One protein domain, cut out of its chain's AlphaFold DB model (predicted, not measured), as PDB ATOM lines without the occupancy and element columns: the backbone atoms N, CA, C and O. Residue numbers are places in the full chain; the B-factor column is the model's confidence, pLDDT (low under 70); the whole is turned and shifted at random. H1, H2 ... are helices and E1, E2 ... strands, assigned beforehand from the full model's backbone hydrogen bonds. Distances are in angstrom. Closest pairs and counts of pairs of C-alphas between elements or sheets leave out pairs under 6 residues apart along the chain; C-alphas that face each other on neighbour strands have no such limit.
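Overview. This is residues 137 to 274 of the 274 residues of an uncharacterized protein of Stenotrophomonas lactitubi (UniProt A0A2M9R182). A long single helix, H4, runs out of a small head like a handle, and the head is a strongly twisted sheet of three strands with the short helix H3 over one face, H2 along its E2 edge and the first turns of H4 near E2. H1 folds back along H4 next to the head, and residues 246 to 274, of which 246 to 272 belong to H4, stick out free as an arm. The printed part has 138 residues with four named helices and three named strands in the order H1, E1, E2, H2, E3, H3, H4; the sheet runs E2, E1, E3, all antiparallel, and the class is mostly helix. The whole is extended, with a radius of gyration of the C-alphas of 27.1 A, and it spans 101 by 23 by 22 A.

Along the chain. The printed part begins with H1, residues 137 to 149, 18.2 A from first to last C-alpha, with C-alpha 137 at (121.418, 116.693, 178.899). E1, residues 151 to 157, is 19.0 A long, and E2, residues 164 to 169, is 14.5 A long. H2, residues 180 to 193, measures 20.6 A and begins with C-alpha 180 at (121.805, 88.340, 176.009). E3, residues 199 to 205, is 18.2 A long, and H3, residues 206 to 211, follows it with no residue between and measures 8.7 A. H4, residues 217 to 272, is the longest helix at 82.4 A, and its C-alpha 272 stands at (100.664, 160.029, 191.799).

Arrangement. In the sheet E1 is the inner strand, and E2 and E3 are the edge strands. E1 and E2 form a hairpin, antiparallel at 143 degrees between their directions, with N 155 and O 167 at 2.9 A, within hydrogen-bond range. E1 and E3 are antiparallel at 148 degrees, with N 154 and O 202 at 2.8 A and N 200 and O 156 at 2.9 A, within hydrogen-bond range. E2, H2 and E3 make a split strand-helix-strand unit, two strands that run the same way with a helix between them in the chain and E1 between them in the sheet; its crossover is right-handed. H3 is on the sheet at a height over the sheet of 9.2 A; it lies over E1 and runs along the strands, at 9 degrees to E1 on the local plane. H2 only grazes the sheet, with residues 182 to 193; its closest C-alphas to E2 are those of Gln 186 and Ala 167, 6.2 A apart. H4 only grazes the sheet too, with residues 217 to 223. H2 and H4 only just touch, with 3 pairs of C-alphas within 8 A, the closest those of Leu 182 and Leu 219 at 7.7 A. H4 touches H1 with its residues 231 to 241 alone, at a shallow tilt of 20 degrees, opposite ways; the closest C-alphas of the two are those of Ser 137 and Leu 238, 6.0 A apart. H1 and H2 are apart. Every O i to N i+4 pair is within hydrogen-bond range in H1, H3 and H4, and 9 of 10 are in H2.

Size, cuts and confidence. The two C-alphas farthest apart are those of Lys 196 and Arg 274, 101.0 A. Without the free arm the body has 109 residues and spans 57 by 23 by 22 A. The printed part has no cut and ends at the chain's last residue, and no link is long. The mean pLDDT of the printed part is 75.5; 47 residues are under 70, among them residues 172 to 178, 191 to 197, 244 to 253 and 268 to 274.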
ATOM      1  N   SER A 137     120.917 116.715 180.282       66.62
ATOM      2  CA  SER A 137     121.418 116.693 178.899       66.62
ATOM      3  C   SER A 137     122.898 116.325 178.830       66.62
ATOM      4  O   SER A 137     123.317 115.708 177.859       66.62
ATOM      5  N   GLN A 138     123.665 116.654 179.876       65.88
ATOM      6  CA  GLN A 138     125.058 116.239 179.995       65.88
ATOM      7  C   GLN A 138     125.167 114.726 180.198       65.88
ATOM      8  O   GLN A 138     125.902 114.085 179.471       65.88
ATOM      9  N   GLU A 139     124.375 114.143 181.101       66.44
ATOM     10  CA  GLU A 139     124.374 112.691 181.338       66.44
ATOM     11  C   GLU A 139     123.985 111.903 180.077       66.44
ATOM     12  O   GLU A 139     124.561 110.855 179.804       66.44
ATOM     13  N   VAL A 140     123.034 112.408 179.281       68.81
ATOM     14  CA  VAL A 140     122.653 111.770 178.009       68.81
ATOM     15  C   VAL A 140     123.749 111.941 176.949       68.81
ATOM     16  O   VAL A 140     124.029 110.998 176.215       68.81
ATOM     17  N   ALA A 141     124.396 113.109 176.873       69.88
ATOM     18  CA  ALA A 141     125.525 113.330 175.965       69.88
ATOM     19  C   ALA A 141     126.729 112.444 176.324       69.88
ATOM     20  O   ALA A 141     127.329 111.838 175.437       69.88
ATOM     21  N   ASP A 142     127.022 112.306 177.618       72.19
ATOM     22  CA  ASP A 142     128.062 111.419 178.130       72.19
ATOM     23  C   ASP A 142     127.740 109.961 177.768       72.19
ATOM     24  O   ASP A 142     128.630 109.249 177.321       72.19
ATOM     25  N   GLN A 143     126.474 109.528 177.850       71.88
ATOM     26  CA  GLN A 143     126.045 108.185 177.421       71.88
ATOM     27  C   GLN A 143     126.193 107.943 175.914       71.88
ATOM     28  O   GLN A 143     126.547 106.835 175.513       71.88
ATOM     29  N   VAL A 144     125.919 108.946 175.068       74.69
ATOM     30  CA  VAL A 144     126.169 108.852 173.616       74.69
ATOM     31  C   VAL A 144     127.664 108.694 173.363       74.69
ATOM     32  O   VAL A 144     128.077 107.776 172.657       74.69
ATOM     33  N   GLN A 145     128.479 109.536 173.999       75.56
ATOM     34  CA  GLN A 145     129.928 109.475 173.872       75.56
ATOM     35  C   GLN A 145     130.489 108.149 174.407       75.56
ATOM     36  O   GLN A 145     131.389 107.577 173.796       75.56
ATOM     37  N   GLU A 146     129.958 107.636 175.516       76.19
ATOM     38  CA  GLU A 146     130.302 106.322 176.052       76.19
ATOM     39  C   GLU A 146     129.953 105.250 175.010       76.19
ATOM     40  O   GLU A 146     130.819 104.497 174.589       76.19
ATOM     41  N   MET A 147     128.734 105.249 174.467       75.75
ATOM     42  CA  MET A 147     128.300 104.300 173.434       75.75
ATOM     43  C   MET A 147     129.173 104.263 172.179       75.75
ATOM     44  O   MET A 147     129.403 103.186 171.623       75.75
ATOM     45  N   GLU A 148     129.659 105.415 171.730       78.81
ATOM     46  CA  GLU A 148     130.547 105.509 170.571       78.81
ATOM     47  C   GLU A 148     131.971 105.032 170.878       78.81
ATOM     48  O   GLU A 148     132.638 104.508 169.988       78.81
ATOM     49  N   ASN A 149     132.427 105.168 172.128       80.31
ATOM     50  CA  ASN A 149     133.825 104.956 172.506       80.31
ATOM     51  C   ASN A 149     134.067 103.748 173.430       80.31
ATOM     52  O   ASN A 149     135.223 103.483 173.766       80.31
ATOM     53  N   ILE A 150     133.031 103.011 173.853       80.94
ATOM     54  CA  ILE A 150     133.200 101.850 174.737       80.94
ATOM     55  C   ILE A 150     134.102 100.817 174.046       80.94
ATOM     56  O   ILE A 150     133.762 100.329 172.960       80.94
ATOM     57  N   PRO A 151     135.227 100.433 174.679       85.62
ATOM     58  CA  PRO A 151     136.059  99.360 174.176       85.62
ATOM     59  C   PRO A 151     135.326  98.028 174.342       85.62
ATOM     60  O   PRO A 151     134.932  97.644 175.444       85.62
ATOM     61  N   VAL A 152     135.170  97.300 173.241       87.00
ATOM     62  CA  VAL A 152     134.557  95.972 173.206       87.00
ATOM     63  C   VAL A 152     135.540  94.942 172.677       87.00
ATOM     64  O   VAL A 152     136.363  95.224 171.805       87.00
ATOM     65  N   SER A 153     135.453  93.728 173.220       90.38
ATOM     66  CA  SER A 153     136.229  92.599 172.719       90.38
ATOM     67  C   SER A 153     135.587  92.084 171.438       90.38
ATOM     68  O   SER A 153     134.394  91.778 171.404       90.38
ATOM     69  N   VAL A 154     136.368  92.000 170.369       89.88
ATOM     70  CA  VAL A 154     135.925  91.574 169.045       89.88
ATOM     71  C   VAL A 154     136.759  90.392 168.605       89.88
ATOM     72  O   VAL A 154     137.986  90.440 168.607       89.88
ATOM     73  N   GLN A 155     136.081  89.316 168.229       90.25
ATOM     74  CA  GLN A 155     136.719  88.118 167.707       90.25
ATOM     75  C   GLN A 155     136.723  88.173 166.186       90.25
ATOM     76  O   GLN A 155     135.665  88.272 165.559       90.25
ATOM     77  N   LEU A 156     137.919  88.093 165.614       89.62
ATOM     78  CA  LEU A 156     138.171  88.132 164.183       89.62
ATOM     79  C   LEU A 156     138.641  86.766 163.687       89.62
ATOM     80  O   LEU A 156     139.507  86.136 164.297       89.62
ATOM     81  N   LEU A 157     138.102  86.335 162.554       87.88
ATOM     82  CA  LEU A 157     138.550  85.156 161.827       87.88
ATOM     83  C   LEU A 157     139.680  85.538 160.868       87.88
ATOM     84  O   LEU A 157     139.477  86.362 159.977       87.88
ATOM     85  N   LEU A 158     140.848  84.905 161.006       82.06
ATOM     86  CA  LEU A 158     142.015  85.140 160.142       82.06
ATOM     87  C   LEU A 158     142.125  84.129 158.986       82.06
ATOM     88  O   LEU A 158     143.219  83.769 158.563       82.06
ATOM     89  N   SER A 159     140.999  83.612 158.495       68.00
ATOM     90  CA  SER A 159     140.983  82.565 157.463       68.00
ATOM     91  C   SER A 159     141.093  83.097 156.026       68.00
ATOM     92  O   SER A 159     141.182  82.299 155.093       68.00
ATOM     93  N   ARG A 160     141.072  84.423 155.834       65.12
ATOM     94  CA  ARG A 160     141.052  85.113 154.531       65.12
ATOM     95  C   ARG A 160     141.988  86.327 154.528       65.12
ATOM     96  O   ARG A 160     142.449  86.750 155.583       65.12
ATOM     97  N   GLU A 161     142.224  86.905 153.346       71.81
ATOM     98  CA  GLU A 161     143.024  88.134 153.166       71.81
ATOM     99  C   GLU A 161     142.481  89.330 153.967       71.81
ATOM    100  O   GLU A 161     143.248  90.203 154.368       71.81
ATOM    101  N   VAL A 162     141.169  89.354 154.233       80.75
ATOM    102  CA  VAL A 162     140.516  90.373 155.059       80.75
ATOM    103  C   VAL A 162     139.940  89.717 156.319       80.75
ATOM    104  O   VAL A 162     139.158  88.772 156.189       80.75
ATOM    105  N   PRO A 163     140.286  90.199 157.528       84.69
ATOM    106  CA  PRO A 163     139.711  89.703 158.774       84.69
ATOM    107  C   PRO A 163     138.193  89.910 158.815       84.69
ATOM    108  O   PRO A 163     137.702  91.008 158.547       84.69
ATOM    109  N   GLU A 164     137.453  88.867 159.191       89.75
ATOM    110  CA  GLU A 164     135.993  88.922 159.341       89.75
ATOM    111  C   GLU A 164     135.597  88.889 160.821       89.75
ATOM    112  O   GLU A 164     136.101  88.071 161.589       89.75
ATOM    113  N   VAL A 165     134.654  89.740 161.226       88.88
ATOM    114  CA  VAL A 165     134.076  89.739 162.574       88.88
ATOM    115  C   VAL A 165     133.167  88.531 162.753       88.88
ATOM    116  O   VAL A 165     132.235  88.298 161.980       88.88
ATOM    117  N   VAL A 166     133.431  87.792 163.822       88.06
ATOM    118  CA  VAL A 166     132.704  86.582 164.222       88.06
ATOM    119  C   VAL A 166     131.830  86.851 165.432       88.06
ATOM    120  O   VAL A 166     130.677  86.424 165.495       88.06
ATOM    121  N   ALA A 167     132.383  87.568 166.406       87.62
ATOM    122  CA  ALA A 167     131.678  87.908 167.622       87.62
ATOM    123  C   ALA A 167     132.067  89.303 168.094       87.62
ATOM    124  O   ALA A 167     133.230  89.700 168.045       87.62
ATOM    125  N   LEU A 168     131.059  90.002 168.595       87.62
ATOM    126  CA  LEU A 168     131.182  91.226 169.363       87.62
ATOM    127  C   LEU A 168     130.801  90.874 170.798       87.62
ATOM    128  O   LEU A 168     129.667  90.455 171.037       87.62
ATOM    129  N   LEU A 169     131.754  90.998 171.713       84.56
ATOM    130  CA  LEU A 169     131.652  90.599 173.112       84.56
ATOM    131  C   LEU A 169     131.827  91.830 174.010       84.56
ATOM    132  O   LEU A 169     132.877  92.004 174.636       84.56
ATOM    133  N   PRO A 170     130.833  92.731 174.039       80.50
ATOM    134  CA  PRO A 170     130.829  93.813 175.003       80.50
ATOM    135  C   PRO A 170     130.619  93.304 176.426       80.50
ATOM    136  O   PRO A 170     129.929  92.305 176.628       80.50
ATOM    137  N   ASP A 171     131.141  94.033 177.412       77.00
ATOM    138  CA  ASP A 171     130.758  93.810 178.804       77.00
ATOM    139  C   ASP A 171     129.256  94.131 178.967       77.00
ATOM    140  O   ASP A 171     128.851  95.283 178.762       77.00
ATOM    141  N   PRO A 172     128.410  93.144 179.329       66.75
ATOM    142  CA  PRO A 172     126.980  93.368 179.511       66.75
ATOM    143  C   PRO A 172     126.678  94.412 180.596       66.75
ATOM    144  O   PRO A 172     125.639  95.066 180.522       66.75
ATOM    145  N   ALA A 173     127.568  94.574 181.584       63.47
ATOM    146  CA  ALA A 173     127.439  95.555 182.662       63.47
ATOM    147  C   ALA A 173     127.831  96.979 182.236       63.47
ATOM    148  O   ALA A 173     127.382  97.961 182.843       63.47
ATOM    149  N   ALA A 174     128.649  97.090 181.189       65.19
ATOM    150  CA  ALA A 174     129.090  98.359 180.633       65.19
ATOM    151  C   ALA A 174     128.192  98.830 179.486       65.19
ATOM    152  O   ALA A 174     128.038 100.034 179.314       65.19
ATOM    153  N   ILE A 175     127.583  97.913 178.714       67.50
ATOM    154  CA  ILE A 175     126.896  98.292 177.478       67.50
ATOM    155  C   ILE A 175     125.382  98.505 177.599       67.50
ATOM    156  O   ILE A 175     124.620  97.598 177.966       67.50
ATOM    157  N   PRO A 176     124.902  99.689 177.172       61.78
ATOM    158  CA  PRO A 176     123.503 100.055 177.241       61.78
ATOM    159  C   PRO A 176     122.639  99.448 176.112       61.78
ATOM    160  O   PRO A 176     121.645 100.031 175.687       61.78
ATOM    161  N   ILE A 177     122.977  98.247 175.633       68.62
ATOM    162  CA  ILE A 177     122.251  97.502 174.591       68.62
ATOM    163  C   ILE A 177     121.850  96.139 175.155       68.62
ATOM    164  O   ILE A 177     122.642  95.499 175.841       68.62
ATOM    165  N   ALA A 178     120.625  95.675 174.891       67.88
ATOM    166  CA  ALA A 178     120.228  94.307 175.226       67.88
ATOM    167  C   ALA A 178     120.952  93.320 174.299       67.88
ATOM    168  O   ALA A 178     120.777  93.391 173.082       67.88
ATOM    169  N   VAL A 179     121.779  92.439 174.868       72.62
ATOM    170  CA  VAL A 179     122.729  91.595 174.111       72.62
ATOM    171  C   VAL A 179     122.674  90.104 174.490       72.62
ATOM    172  O   VAL A 179     123.357  89.292 173.875       72.62
ATOM    173  N   ASP A 180     121.828  89.705 175.447       72.00
ATOM    174  CA  ASP A 180     121.805  88.340 176.009       72.00
ATOM    175  C   ASP A 180     121.404  87.248 175.002       72.00
ATOM    176  O   ASP A 180     121.824  86.093 175.079       72.00
ATOM    177  N   ASP A 181     120.537  87.589 174.060       75.19
ATOM    178  CA  ASP A 181     120.141  86.726 172.952       75.19
ATOM    179  C   ASP A 181     121.166  86.745 171.809       75.19
ATOM    180  O   ASP A 181     121.356  85.722 171.150       75.19
ATOM    181  N   LEU A 182     121.890  87.854 171.626       79.44
ATOM    182  CA  LEU A 182     123.010  87.938 170.685       79.44
ATOM    183  C   LEU A 182     124.171  87.042 171.110       79.44
ATOM    184  O   LEU A 182     124.758  86.387 170.254       79.44
ATOM    185  N   PHE A 183     124.462  86.951 172.411       80.00
ATOM    186  CA  PHE A 183     125.473  86.021 172.919       80.00
ATOM    187  C   PHE A 183     125.093  84.571 172.668       80.00
ATOM    188  O   PHE A 183     125.901  83.816 172.131       80.00
ATOM    189  N   ARG A 184     123.842  84.198 172.956       77.88
ATOM    190  CA  ARG A 184     123.340  82.850 172.660       77.88
ATOM    191  C   ARG A 184     123.434  82.525 171.171       77.88
ATOM    192  O   ARG A 184     123.853  81.431 170.804       77.88
ATOM    193  N   TRP A 185     123.103  83.480 170.304       79.06
ATOM    194  CA  TRP A 185     123.233  83.298 168.861       79.06
ATOM    195  C   TRP A 185     124.700  83.163 168.417       79.06
ATOM    196  O   TRP A 185     125.031  82.266 167.640       79.06
ATOM    197  N   GLN A 186     125.597  83.995 168.952       82.94
ATOM    198  CA  GLN A 186     127.039  83.915 168.701       82.94
ATOM    199  C   GLN A 186     127.646  82.589 169.172       82.94
ATOM    200  O   GLN A 186     128.542  82.068 168.515       82.94
ATOM    201  N   GLU A 187     127.190  82.036 170.297       79.38
ATOM    202  CA  GLU A 187     127.616  80.723 170.798       79.38
ATOM    203  C   GLU A 187     127.142  79.584 169.894       79.38
ATOM    204  O   GLU A 187     127.931  78.704 169.549       79.38
ATOM    205  N   MET A 188     125.882  79.629 169.444       75.94
ATOM    206  CA  MET A 188     125.337  78.638 168.510       75.94
ATOM    207  C   MET A 188     126.078  78.644 167.168       75.94
ATOM    208  O   MET A 188     126.398  77.578 166.647       75.94
ATOM    209  N   GLN A 189     126.401  79.825 166.633       72.06
ATOM    210  CA  GLN A 189     127.227  79.939 165.425       72.06
ATOM    211  C   GLN A 189     128.666  79.476 165.684       72.06
ATOM    212  O   GLN A 189     129.257  78.794 164.848       72.06
ATOM    213  N   ARG A 190     129.221  79.768 166.872       71.38
ATOM    214  CA  ARG A 190     130.570  79.320 167.246       71.38
ATOM    215  C   ARG A 190     130.725  77.800 167.248       71.38
ATOM    216  O   ARG A 190     131.756  77.288 166.815       71.38
ATOM    217  N   ALA A 191     129.694  77.088 167.691       66.88
ATOM    218  CA  ALA A 191     129.675  75.630 167.713       66.88
ATOM    219  C   ALA A 191     129.627  74.988 166.310       66.88
ATOM    220  O   ALA A 191     129.998  73.824 166.174       66.88
ATOM    221  N   GLN A 192     129.180  75.721 165.284       64.75
ATOM    222  CA  GLN A 192     128.994  75.196 163.927       64.75
ATOM    223  C   GLN A 192     130.224  75.407 163.027       64.75
ATOM    224  O   GLN A 192     130.595  74.482 162.309       64.75
ATOM    225  N   ASP A 193     130.905  76.558 163.120       61.91
ATOM    226  CA  ASP A 193     131.839  76.981 162.058       61.91
ATOM    227  C   ASP A 193     133.339  77.027 162.445       61.91
ATOM    228  O   ASP A 193     134.199  77.022 161.565       61.91
ATOM    229  N   TYR A 194     133.715  77.027 163.735       60.97
ATOM    230  CA  TYR A 194     135.045  77.534 164.157       60.97
ATOM    231  C   TYR A 194     136.043  76.496 164.685       60.97
ATOM    232  O   TYR A 194     137.070  76.862 165.254       60.97
ATOM    233  N   SER A 195     135.813  75.198 164.477       57.72
ATOM    234  CA  SER A 195     136.701  74.159 165.035       57.72
ATOM    235  C   SER A 195     138.109  74.096 164.411       57.72
ATOM    236  O   SER A 195     138.958  73.370 164.925       57.72
ATOM    237  N   LYS A 196     138.387  74.829 163.316       56.50
ATOM    238  CA  LYS A 196     139.645  74.706 162.542       56.50
ATOM    239  C   LYS A 196     140.312  76.019 162.110       56.50
ATOM    240  O   LYS A 196     141.315  75.970 161.403       56.50
ATOM    241  N   SER A 197     139.788  77.181 162.490       66.50
ATOM    242  CA  SER A 197     140.309  78.477 162.031       66.50
ATOM    243  C   SER A 197     140.918  79.283 163.174       66.50
ATOM    244  O   SER A 197     140.417  79.254 164.295       66.50
ATOM    245  N   ALA A 198     141.991  80.024 162.884       74.81
ATOM    246  CA  ALA A 198     142.601  80.924 163.855       74.81
ATOM    247  C   ALA A 198     141.664  82.112 164.128       74.81
ATOM    248  O   ALA A 198     141.368  82.903 163.227       74.81
ATOM    249  N   VAL A 199     141.198  82.213 165.372       84.00
ATOM    250  CA  VAL A 199     140.421  83.346 165.878       84.00
ATOM    251  C   VAL A 199     141.344  84.219 166.717       84.00
ATOM    252  O   VAL A 199     142.029  83.718 167.608       84.00
ATOM    253  N   VAL A 200     141.355  85.520 166.443       87.94
ATOM    254  CA  VAL A 200     142.108  86.507 167.223       87.94
ATOM    255  C   VAL A 200     141.141  87.476 167.881       87.94
ATOM    256  O   VAL A 200     140.225  87.984 167.239       87.94
ATOM    257  N   SER A 201     141.360  87.738 169.166       89.12
ATOM    258  CA  SER A 201     140.628  88.762 169.908       89.12
ATOM    259  C   SER A 201     141.345  90.103 169.784       89.12
ATOM    260  O   SER A 201     142.548  90.190 170.026       89.12
ATOM    261  N   GLN A 202     140.602  91.148 169.440       91.00
ATOM    262  CA  GLN A 202     141.062  92.532 169.423       91.00
ATOM    263  C   GLN A 202     140.101  93.412 170.217       91.00
ATOM    264  O   GLN A 202     138.919  93.098 170.339       91.00
ATOM    265  N   THR A 203     140.605  94.527 170.735       91.44
ATOM    266  CA  THR A 203     139.775  95.545 171.382       91.44
ATOM    267  C   THR A 203     139.544  96.683 170.399       91.44
ATOM    268  O   THR A 203     140.504  97.250 169.885       91.44
ATOM    269  N   MET A 204     138.283  97.013 170.137       89.44
ATOM    270  CA  MET A 204     137.876  98.133 169.278       89.44
ATOM    271  C   MET A 204     136.532  98.691 169.750       89.44
ATOM    272  O   MET A 204     135.946  98.150 170.685       89.44
ATOM    273  N   THR A 205     136.042  99.764 169.137       85.12
ATOM    274  CA  THR A 205     134.708 100.299 169.445       85.12
ATOM    275  C   THR A 205     133.611  99.517 168.711       85.12
ATOM    276  O   THR A 205     133.878  98.796 167.743       85.12
ATOM    277  N   ILE A 206     132.350  99.646 169.147       84.06
ATOM    278  CA  ILE A 206     131.214  99.029 168.437       84.06
ATOM    279  C   ILE A 206     131.093  99.558 166.992       84.06
ATOM    280  O   ILE A 206     130.940  98.727 166.090       84.06
ATOM    281  N   PRO A 207     131.179 100.882 166.725       85.94
ATOM    282  CA  PRO A 207     131.171 101.403 165.358       85.94
ATOM    283  C   PRO A 207     132.264 100.799 164.472       85.94
ATOM    284  O   PRO A 207     131.962 100.351 163.364       85.94
ATOM    285  N   ASP A 208     133.498 100.715 164.976       85.56
ATOM    286  CA  ASP A 208     134.627 100.158 164.223       85.56
ATOM    287  C   ASP A 208     134.388  98.685 163.878       85.56
ATOM    288  O   ASP A 208     134.573  98.259 162.737       85.56
ATOM    289  N   ALA A 209     133.877  97.907 164.834       86.31
ATOM    290  CA  ALA A 209     133.541  96.507 164.613       86.31
ATOM    291  C   ALA A 209     132.417  96.322 163.578       86.31
ATOM    292  O   ALA A 209     132.440  95.389 162.777       86.31
ATOM    293  N   LEU A 210     131.419  97.210 163.561       86.50
ATOM    294  CA  LEU A 210     130.319  97.180 162.589       86.50
ATOM    295  C   LEU A 210     130.750  97.597 161.171       86.50
ATOM    296  O   LEU A 210     130.092  97.204 160.191       86.50
ATOM    297  N   ALA A 211     131.835  98.366 161.058       86.19
ATOM    298  CA  ALA A 211     132.422  98.793 159.791       86.19
ATOM    299  C   ALA A 211     133.201  97.671 159.084       86.19
ATOM    300  O   ALA A 211     133.254  97.647 157.852       86.19
ATOM    301  N   LEU A 212     133.757  96.721 159.839       88.19
ATOM    302  CA  LEU A 212     134.464  95.564 159.289       88.19
ATOM    303  C   LEU A 212     133.520  94.592 158.553       88.19
ATOM    304  O   LEU A 212     132.302  94.614 158.758       88.19
ATOM    305  N   PRO A 213     134.049  93.704 157.691       88.88
ATOM    306  CA  PRO A 213     133.293  92.572 157.167       88.88
ATOM    307  C   PRO A 213     132.879  91.626 158.297       88.88
ATOM    308  O   PRO A 213     133.660  91.366 159.207       88.88
ATOM    309  N   TRP A 214     131.662  91.086 158.236       90.00
ATOM    310  CA  TRP A 214     131.171  90.104 159.208       90.00
ATOM    311  C   TRP A 214     131.014  88.749 158.549       90.00
ATOM    312  O   TRP A 214     130.448  88.654 157.456       90.00
ATOM    313  N   HIS A 215     131.423  87.717 159.277       87.44
ATOM    314  CA  HIS A 215     131.219  86.335 158.876       87.44
ATOM    315  C   HIS A 215     129.721  86.022 158.734       87.44
ATOM    316  O   HIS A 215     129.277  85.419 157.761       87.44
ATOM    317  N   SER A 216     128.916  86.536 159.669       87.75
ATOM    318  CA  SER A 216     127.456  86.433 159.654       87.75
ATOM    319  C   SER A 216     126.804  87.794 159.422       87.75
ATOM    320  O   SER A 216     126.741  88.645 160.313       87.75
ATOM    321  N   GLN A 217     126.264  87.999 158.217       87.12
ATOM    322  CA  GLN A 217     125.547  89.235 157.870       87.12
ATOM    323  C   GLN A 217     124.241  89.401 158.663       87.12
ATOM    324  O   GLN A 217     123.840  90.525 158.962       87.12
ATOM    325  N   GLY A 218     123.591  88.295 159.044       86.25
ATOM    326  CA  GLY A 218     122.409  88.331 159.908       86.25
ATOM    327  C   GLY A 218     122.742  88.888 161.291       86.25
ATOM    328  O   GLY A 218     122.066  89.798 161.770       86.25
ATOM    329  N   LEU A 219     123.829  88.401 161.895       85.50
ATOM    330  CA  LEU A 219     124.287  88.870 163.199       85.50
ATOM    331  C   LEU A 219     124.711  90.346 163.147       85.50
ATOM    332  O   LEU A 219     124.296  91.130 164.002       85.50
ATOM    333  N   ARG A 220     125.453  90.743 162.103       89.25
ATOM    334  CA  ARG A 220     125.817  92.147 161.848       89.25
ATOM    335  C   ARG A 220     124.594  93.054 161.824       89.25
ATOM    336  O   ARG A 220     124.588  94.108 162.452       89.25
ATOM    337  N   ARG A 221     123.556  92.643 161.092       86.25
ATOM    338  CA  ARG A 221     122.333  93.427 160.929       86.25
ATOM    339  C   ARG A 221     121.626  93.659 162.261       86.25
ATOM    340  O   ARG A 221     121.246  94.791 162.532       86.25
ATOM    341  N   VAL A 222     121.471  92.628 163.094       85.25
ATOM    342  CA  VAL A 222     120.786  92.780 164.390       85.25
ATOM    343  C   VAL A 222     121.604  93.643 165.352       85.25
ATOM    344  O   VAL A 222     121.029  94.490 166.035       85.25
ATOM    345  N   TRP A 223     122.935  93.501 165.366       84.75
ATOM    346  CA  TRP A 223     123.802  94.414 166.116       84.75
ATOM    347  C   TRP A 223     123.638  95.861 165.655       84.75
ATOM    348  O   TRP A 223     123.434  96.746 166.483       84.75
ATOM    349  N   PHE A 224     123.675  96.095 164.343       84.19
ATOM    350  CA  PHE A 224     123.523  97.426 163.767       84.19
ATOM    351  C   PHE A 224     122.155  98.043 164.079       84.19
ATOM    352  O   PHE A 224     122.085  99.199 164.488       84.19
ATOM    353  N   GLU A 225     121.066  97.284 163.919       80.56
ATOM    354  CA  GLU A 225     119.710  97.747 164.226       80.56
ATOM    355  C   GLU A 225     119.590  98.155 165.696       80.56
ATOM    356  O   GLU A 225     119.130  99.257 165.983       80.56
ATOM    357  N   ARG A 226     120.090  97.334 166.626       80.06
ATOM    358  CA  ARG A 226     120.033  97.648 168.061       80.06
ATOM    359  C   ARG A 226     120.906  98.826 168.451       80.06
ATOM    360  O   ARG A 226     120.449  99.688 169.191       80.06
ATOM    361  N   PHE A 227     122.133  98.881 167.939       81.19
ATOM    362  CA  PHE A 227     123.037 100.001 168.173       81.19
ATOM    363  C   PHE A 227     122.405 101.316 167.698       81.19
ATOM    364  O   PHE A 227     122.303 102.278 168.457       81.19
ATOM    365  N   ARG A 228     121.872 101.322 166.470       81.38
ATOM    366  CA  ARG A 228     121.187 102.475 165.882       81.38
ATOM    367  C   ARG A 228     119.939 102.874 166.665       81.38
ATOM    368  O   ARG A 228     119.704 104.062 166.860       81.38
ATOM    369  N   ASP A 229     119.109 101.917 167.063       75.56
ATOM    370  CA  ASP A 229     117.859 102.211 167.764       75.56
ATOM    371  C   ASP A 229     118.128 102.754 169.182       75.56
ATOM    372  O   ASP A 229     117.424 103.665 169.623       75.56
ATOM    373  N   THR A 230     119.192 102.291 169.854       73.38
ATOM    374  CA  THR A 230     119.678 102.894 171.107       73.38
ATOM    375  C   THR A 230     120.156 104.332 170.889       73.38
ATOM    376  O   THR A 230     119.719 105.220 171.619       73.38
ATOM    377  N   LEU A 231     120.974 104.601 169.864       75.50
ATOM    378  CA  LEU A 231     121.437 105.964 169.562       75.50
ATOM    379  C   LEU A 231     120.280 106.916 169.236       75.50
ATOM    380  O   LEU A 231     120.167 107.974 169.845       75.50
ATOM    381  N   LYS A 232     119.344 106.504 168.371       74.00
ATOM    382  CA  LYS A 232     118.142 107.298 168.046       74.00
ATOM    383  C   LYS A 232     117.325 107.658 169.281       74.00
ATOM    384  O   LYS A 232     116.718 108.724 169.339       74.00
ATOM    385  N   ARG A 233     117.261 106.749 170.254       70.44
ATOM    386  CA  ARG A 233     116.565 106.996 171.513       70.44
ATOM    387  C   ARG A 233     117.284 108.058 172.345       70.44
ATOM    388  O   ARG A 233     116.608 108.923 172.893       70.44
ATOM    389  N   LEU A 234     118.612 108.005 172.430       71.94
ATOM    390  CA  LEU A 234     119.410 109.017 173.128       71.94
ATOM    391  C   LEU A 234     119.299 110.389 172.439       71.94
ATOM    392  O   LEU A 234     119.036 111.383 173.114       71.94
ATOM    393  N   ASP A 235     119.361 110.432 171.106       70.31
ATOM    394  CA  ASP A 235     119.160 111.658 170.317       70.31
ATOM    395  C   ASP A 235     117.783 112.281 170.564       70.31
ATOM    396  O   ASP A 235     117.659 113.482 170.815       70.31
ATOM    397  N   TYR A 236     116.732 111.457 170.565       69.00
ATOM    398  CA  TYR A 236     115.376 111.910 170.865       69.00
ATOM    399  C   TYR A 236     115.260 112.506 172.280       69.00
ATOM    400  O   TYR A 236     114.574 113.513 172.484       69.00
ATOM    401  N   LEU A 237     115.943 111.917 173.271       67.19
ATOM    402  CA  LEU A 237     115.982 112.451 174.636       67.19
ATOM    403  C   LEU A 237     116.682 113.819 174.689       67.19
ATOM    404  O   LEU A 237     116.170 114.732 175.344       67.19
ATOM    405  N   LEU A 238     117.796 113.989 173.971       70.06
ATOM    406  CA  LEU A 238     118.503 115.272 173.863       70.06
ATOM    407  C   LEU A 238     117.628 116.353 173.216       70.06
ATOM    408  O   LEU A 238     117.519 117.469 173.738       70.06
ATOM    409  N   GLU A 239     116.953 116.024 172.112       70.94
ATOM    410  CA  GLU A 239     116.076 116.956 171.402       70.94
ATOM    411  C   GLU A 239     114.915 117.417 172.293       70.94
ATOM    412  O   GLU A 239     114.651 118.616 172.437       70.94
ATOM    413  N   HIS A 240     114.261 116.481 172.981       66.19
ATOM    414  CA  HIS A 240     113.152 116.801 173.873       66.19
ATOM    415  C   HIS A 240     113.578 117.712 175.038       66.19
ATOM    416  O   HIS A 240     112.872 118.668 175.382       66.19
ATOM    417  N   GLN A 241     114.751 117.477 175.631       66.75
ATOM    418  CA  GLN A 241     115.275 118.312 176.716       66.75
ATOM    419  C   GLN A 241     115.648 119.724 176.261       66.75
ATOM    420  O   GLN A 241     115.421 120.693 176.996       66.75
ATOM    421  N   SER A 242     116.158 119.867 175.037       69.00
ATOM    422  CA  SER A 242     116.379 121.173 174.412       69.00
ATOM    423  C   SER A 242     115.063 121.952 174.265       69.00
ATOM    424  O   SER A 242     114.974 123.135 174.630       69.00
ATOM    425  N   ILE A 243     113.994 121.273 173.828       70.69
ATOM    426  CA  ILE A 243     112.652 121.857 173.700       70.69
ATOM    427  C   ILE A 243     112.094 122.270 175.071       70.69
ATOM    428  O   ILE A 243     111.562 123.379 175.216       70.69
ATOM    429  N   GLU A 244     112.208 121.425 176.098       64.44
ATOM    430  CA  GLU A 244     111.754 121.762 177.453       64.44
ATOM    431  C   GLU A 244     112.532 122.932 178.060       64.44
ATOM    432  O   GLU A 244     111.917 123.868 178.585       64.44
ATOM    433  N   SER A 245     113.860 122.932 177.938       65.19
ATOM    434  CA  SER A 245     114.725 124.012 178.423       65.19
ATOM    435  C   SER A 245     114.364 125.344 177.765       65.19
ATOM    436  O   SER A 245     114.178 126.359 178.444       65.19
ATOM    437  N   SER A 246     114.126 125.325 176.453       67.00
ATOM    438  CA  SER A 246     113.661 126.484 175.688       67.00
ATOM    439  C   SER A 246     112.288 126.981 176.158       67.00
ATOM    440  O   SER A 246     112.082 128.184 176.348       67.00
ATOM    441  N   ARG A 247     111.342 126.071 176.428       67.69
ATOM    442  CA  ARG A 247     110.018 126.418 176.983       67.69
ATOM    443  C   ARG A 247     110.124 127.028 178.381       67.69
ATOM    444  O   ARG A 247     109.398 127.979 178.680       67.69
ATOM    445  N   VAL A 248     111.008 126.514 179.237       65.06
ATOM    446  CA  VAL A 248     111.254 127.058 180.582       65.06
ATOM    447  C   VAL A 248     111.847 128.463 180.493       65.06
ATOM    448  O   VAL A 248     111.338 129.368 181.155       65.06
ATOM    449  N   LEU A 249     112.844 128.680 179.631       63.41
ATOM    450  CA  LEU A 249     113.440 129.998 179.400       63.41
ATOM    451  C   LEU A 249     112.416 131.011 178.874       63.41
ATOM    452  O   LEU A 249     112.360 132.143 179.359       63.41
ATOM    453  N   MET A 250     111.557 130.608 177.935       66.56
ATOM    454  CA  MET A 250     110.477 131.458 177.423       66.56
ATOM    455  C   MET A 250     109.471 131.837 178.517       66.56
ATOM    456  O   MET A 250     109.081 133.004 178.620       66.56
ATOM    457  N   ARG A 251     109.081 130.890 179.385       69.56
ATOM    458  CA  ARG A 251     108.215 131.180 180.544       69.56
ATOM    459  C   ARG A 251     108.897 132.117 181.539       69.56
ATOM    460  O   ARG A 251     108.280 133.100 181.940       69.56
ATOM    461  N   ALA A 252     110.163 131.872 181.875       61.06
ATOM    462  CA  ALA A 252     110.934 132.715 182.786       61.06
ATOM    463  C   ALA A 252     111.076 134.151 182.252       61.06
ATOM    464  O   ALA A 252     110.830 135.111 182.980       61.06
ATOM    465  N   ARG A 253     111.377 134.322 180.955       68.12
ATOM    466  CA  ARG A 253     111.397 135.641 180.296       68.12
ATOM    467  C   ARG A 253     110.045 136.345 180.386       68.12
ATOM    468  O   ARG A 253     109.994 137.536 180.695       68.12
ATOM    469  N   LYS A 254     108.948 135.615 180.166       72.94
ATOM    470  CA  LYS A 254     107.587 136.154 180.276       72.94
ATOM    471  C   LYS A 254     107.271 136.610 181.708       72.94
ATOM    472  O   LYS A 254     106.735 137.699 181.896       72.94
ATOM    473  N   GLU A 255     107.645 135.822 182.713       68.25
ATOM    474  CA  GLU A 255     107.471 136.158 184.134       68.25
ATOM    475  C   GLU A 255     108.299 137.382 184.553       68.25
ATOM    476  O   GLU A 255     107.777 138.270 185.232       68.25
ATOM    477  N   ILE A 256     109.549 137.491 184.092       74.19
ATOM    478  CA  ILE A 256     110.393 138.678 184.307       74.19
ATOM    479  C   ILE A 256     109.755 139.916 183.663       74.19
ATOM    480  O   ILE A 256     109.690 140.974 184.295       74.19
ATOM    481  N   GLY A 257     109.228 139.786 182.442       69.00
ATOM    482  CA  GLY A 257     108.504 140.856 181.753       69.00
ATOM    483  C   GLY A 257     107.280 141.341 182.536       69.00
ATOM    484  O   GLY A 257     107.117 142.545 182.751       69.00
ATOM    485  N   PHE A 258     106.458 140.419 183.050       70.25
ATOM    486  CA  PHE A 258     105.322 140.762 183.911       70.25
ATOM    487  C   PHE A 258     105.756 141.434 185.217       70.25
ATOM    488  O   PHE A 258     105.157 142.433 185.620       70.25
ATOM    489  N   ALA A 259     106.817 140.942 185.860       64.50
ATOM    490  CA  ALA A 259     107.352 141.534 187.082       64.50
ATOM    491  C   ALA A 259     107.878 142.961 186.848       64.50
ATOM    492  O   ALA A 259     107.643 143.851 187.668       64.50
ATOM    493  N   ALA A 260     108.543 143.216 185.719       71.00
ATOM    494  CA  ALA A 260     108.996 144.551 185.335       71.00
ATOM    495  C   ALA A 260     107.820 145.513 185.091       71.00
ATOM    496  O   ALA A 260     107.852 146.666 185.531       71.00
ATOM    497  N   LEU A 261     106.754 145.033 184.448       72.69
ATOM    498  CA  LEU A 261     105.550 145.816 184.169       72.69
ATOM    499  C   LEU A 261     104.771 146.138 185.458       72.69
ATOM    500  O   LEU A 261     104.334 147.274 185.653       72.69
ATOM    501  N   ALA A 262     104.689 145.183 186.389       64.50
ATOM    502  CA  ALA A 262     104.137 145.394 187.726       64.50
ATOM    503  C   ALA A 262     104.942 146.436 188.525       64.50
ATOM    504  O   ALA A 262     104.355 147.350 189.104       64.50
ATOM    505  N   ARG A 263     106.284 146.375 188.491       71.19
ATOM    506  CA  ARG A 263     107.149 147.385 189.135       71.19
ATOM    507  C   ARG A 263     106.924 148.789 188.572       71.19
ATOM    508  O   ARG A 263     106.881 149.743 189.345       71.19
ATOM    509  N   ARG A 264     106.754 148.934 187.250       72.81
ATOM    510  CA  ARG A 264     106.437 150.235 186.627       72.81
ATOM    511  C   ARG A 264     105.092 150.782 187.103       72.81
ATOM    512  O   ARG A 264     105.022 151.954 187.458       72.81
ATOM    513  N   LYS A 265     104.053 149.940 187.174       70.38
ATOM    514  CA  LYS A 265     102.737 150.343 187.697       70.38
ATOM    515  C   LYS A 265     102.813 150.810 189.152       70.38
ATOM    516  O   LYS A 265     102.281 151.866 189.463       70.38
ATOM    517  N   ILE A 266     103.525 150.080 190.014       72.19
ATOM    518  CA  ILE A 266     103.709 150.470 191.422       72.19
ATOM    519  C   ILE A 266     104.420 151.825 191.524       72.19
ATOM    520  O   ILE A 266     103.961 152.700 192.250       72.19
ATOM    521  N   ARG A 267     105.497 152.044 190.753       72.62
ATOM    522  CA  ARG A 267     106.197 153.342 190.724       72.62
ATOM    523  C   ARG A 267     105.292 154.489 190.266       72.62
ATOM    524  O   ARG A 267     105.346 155.558 190.859       72.62
ATOM    525  N   ALA A 268     104.451 154.265 189.258       69.31
ATOM    526  CA  ALA A 268     103.501 155.269 188.778       69.31
ATOM    527  C   ALA A 268     102.412 155.601 189.816       69.31
ATOM    528  O   ALA A 268     102.029 156.759 189.946       69.31
ATOM    529  N   VAL A 269     101.941 154.607 190.579       69.56
ATOM    530  CA  VAL A 269     100.997 154.822 191.689       69.56
ATOM    531  C   VAL A 269     101.650 155.636 192.808       69.56
ATOM    532  O   VAL A 269     101.064 156.612 193.260       69.56
ATOM    533  N   ILE A 270     102.882 155.294 193.202       69.94
ATOM    534  CA  ILE A 270     103.637 156.046 194.220       69.94
ATOM    535  C   ILE A 270     103.868 157.498 193.777       69.94
ATOM    536  O   ILE A 270     103.732 158.407 194.586       69.94
ATOM    537  N   ALA A 271     104.192 157.723 192.502       69.75
ATOM    538  CA  ALA A 271     104.421 159.061 191.962       69.75
ATOM    539  C   ALA A 271     103.150 159.927 191.899       69.75
ATOM    540  O   ALA A 271     103.264 161.139 191.970       69.75
ATOM    541  N   ARG A 272     101.960 159.322 191.769       68.44
ATOM    542  CA  ARG A 272     100.664 160.029 191.799       68.44
ATOM    543  C   ARG A 272     100.127 160.288 193.208       68.44
ATOM    544  O   ARG A 272      99.186 161.055 193.353       68.44
ATOM    545  N   ALA A 273     100.654 159.591 194.212       63.78
ATOM    546  CA  ALA A 273     100.264 159.745 195.613       63.78
ATOM    547  C   ALA A 273     101.127 160.778 196.368       63.78
ATOM    548  O   ALA A 273     100.937 160.965 197.567       63.78
ATOM    549  N   ARG A 274     102.089 161.396 195.676       50.97
ATOM    550  CA  ARG A 274     102.864 162.559 196.116       50.97
ATOM    551  C   ARG A 274     102.345 163.793 195.400       50.97
ATOM    552  O   ARG A 274     102.389 164.862 196.037       50.97
TER     553      ARG A 274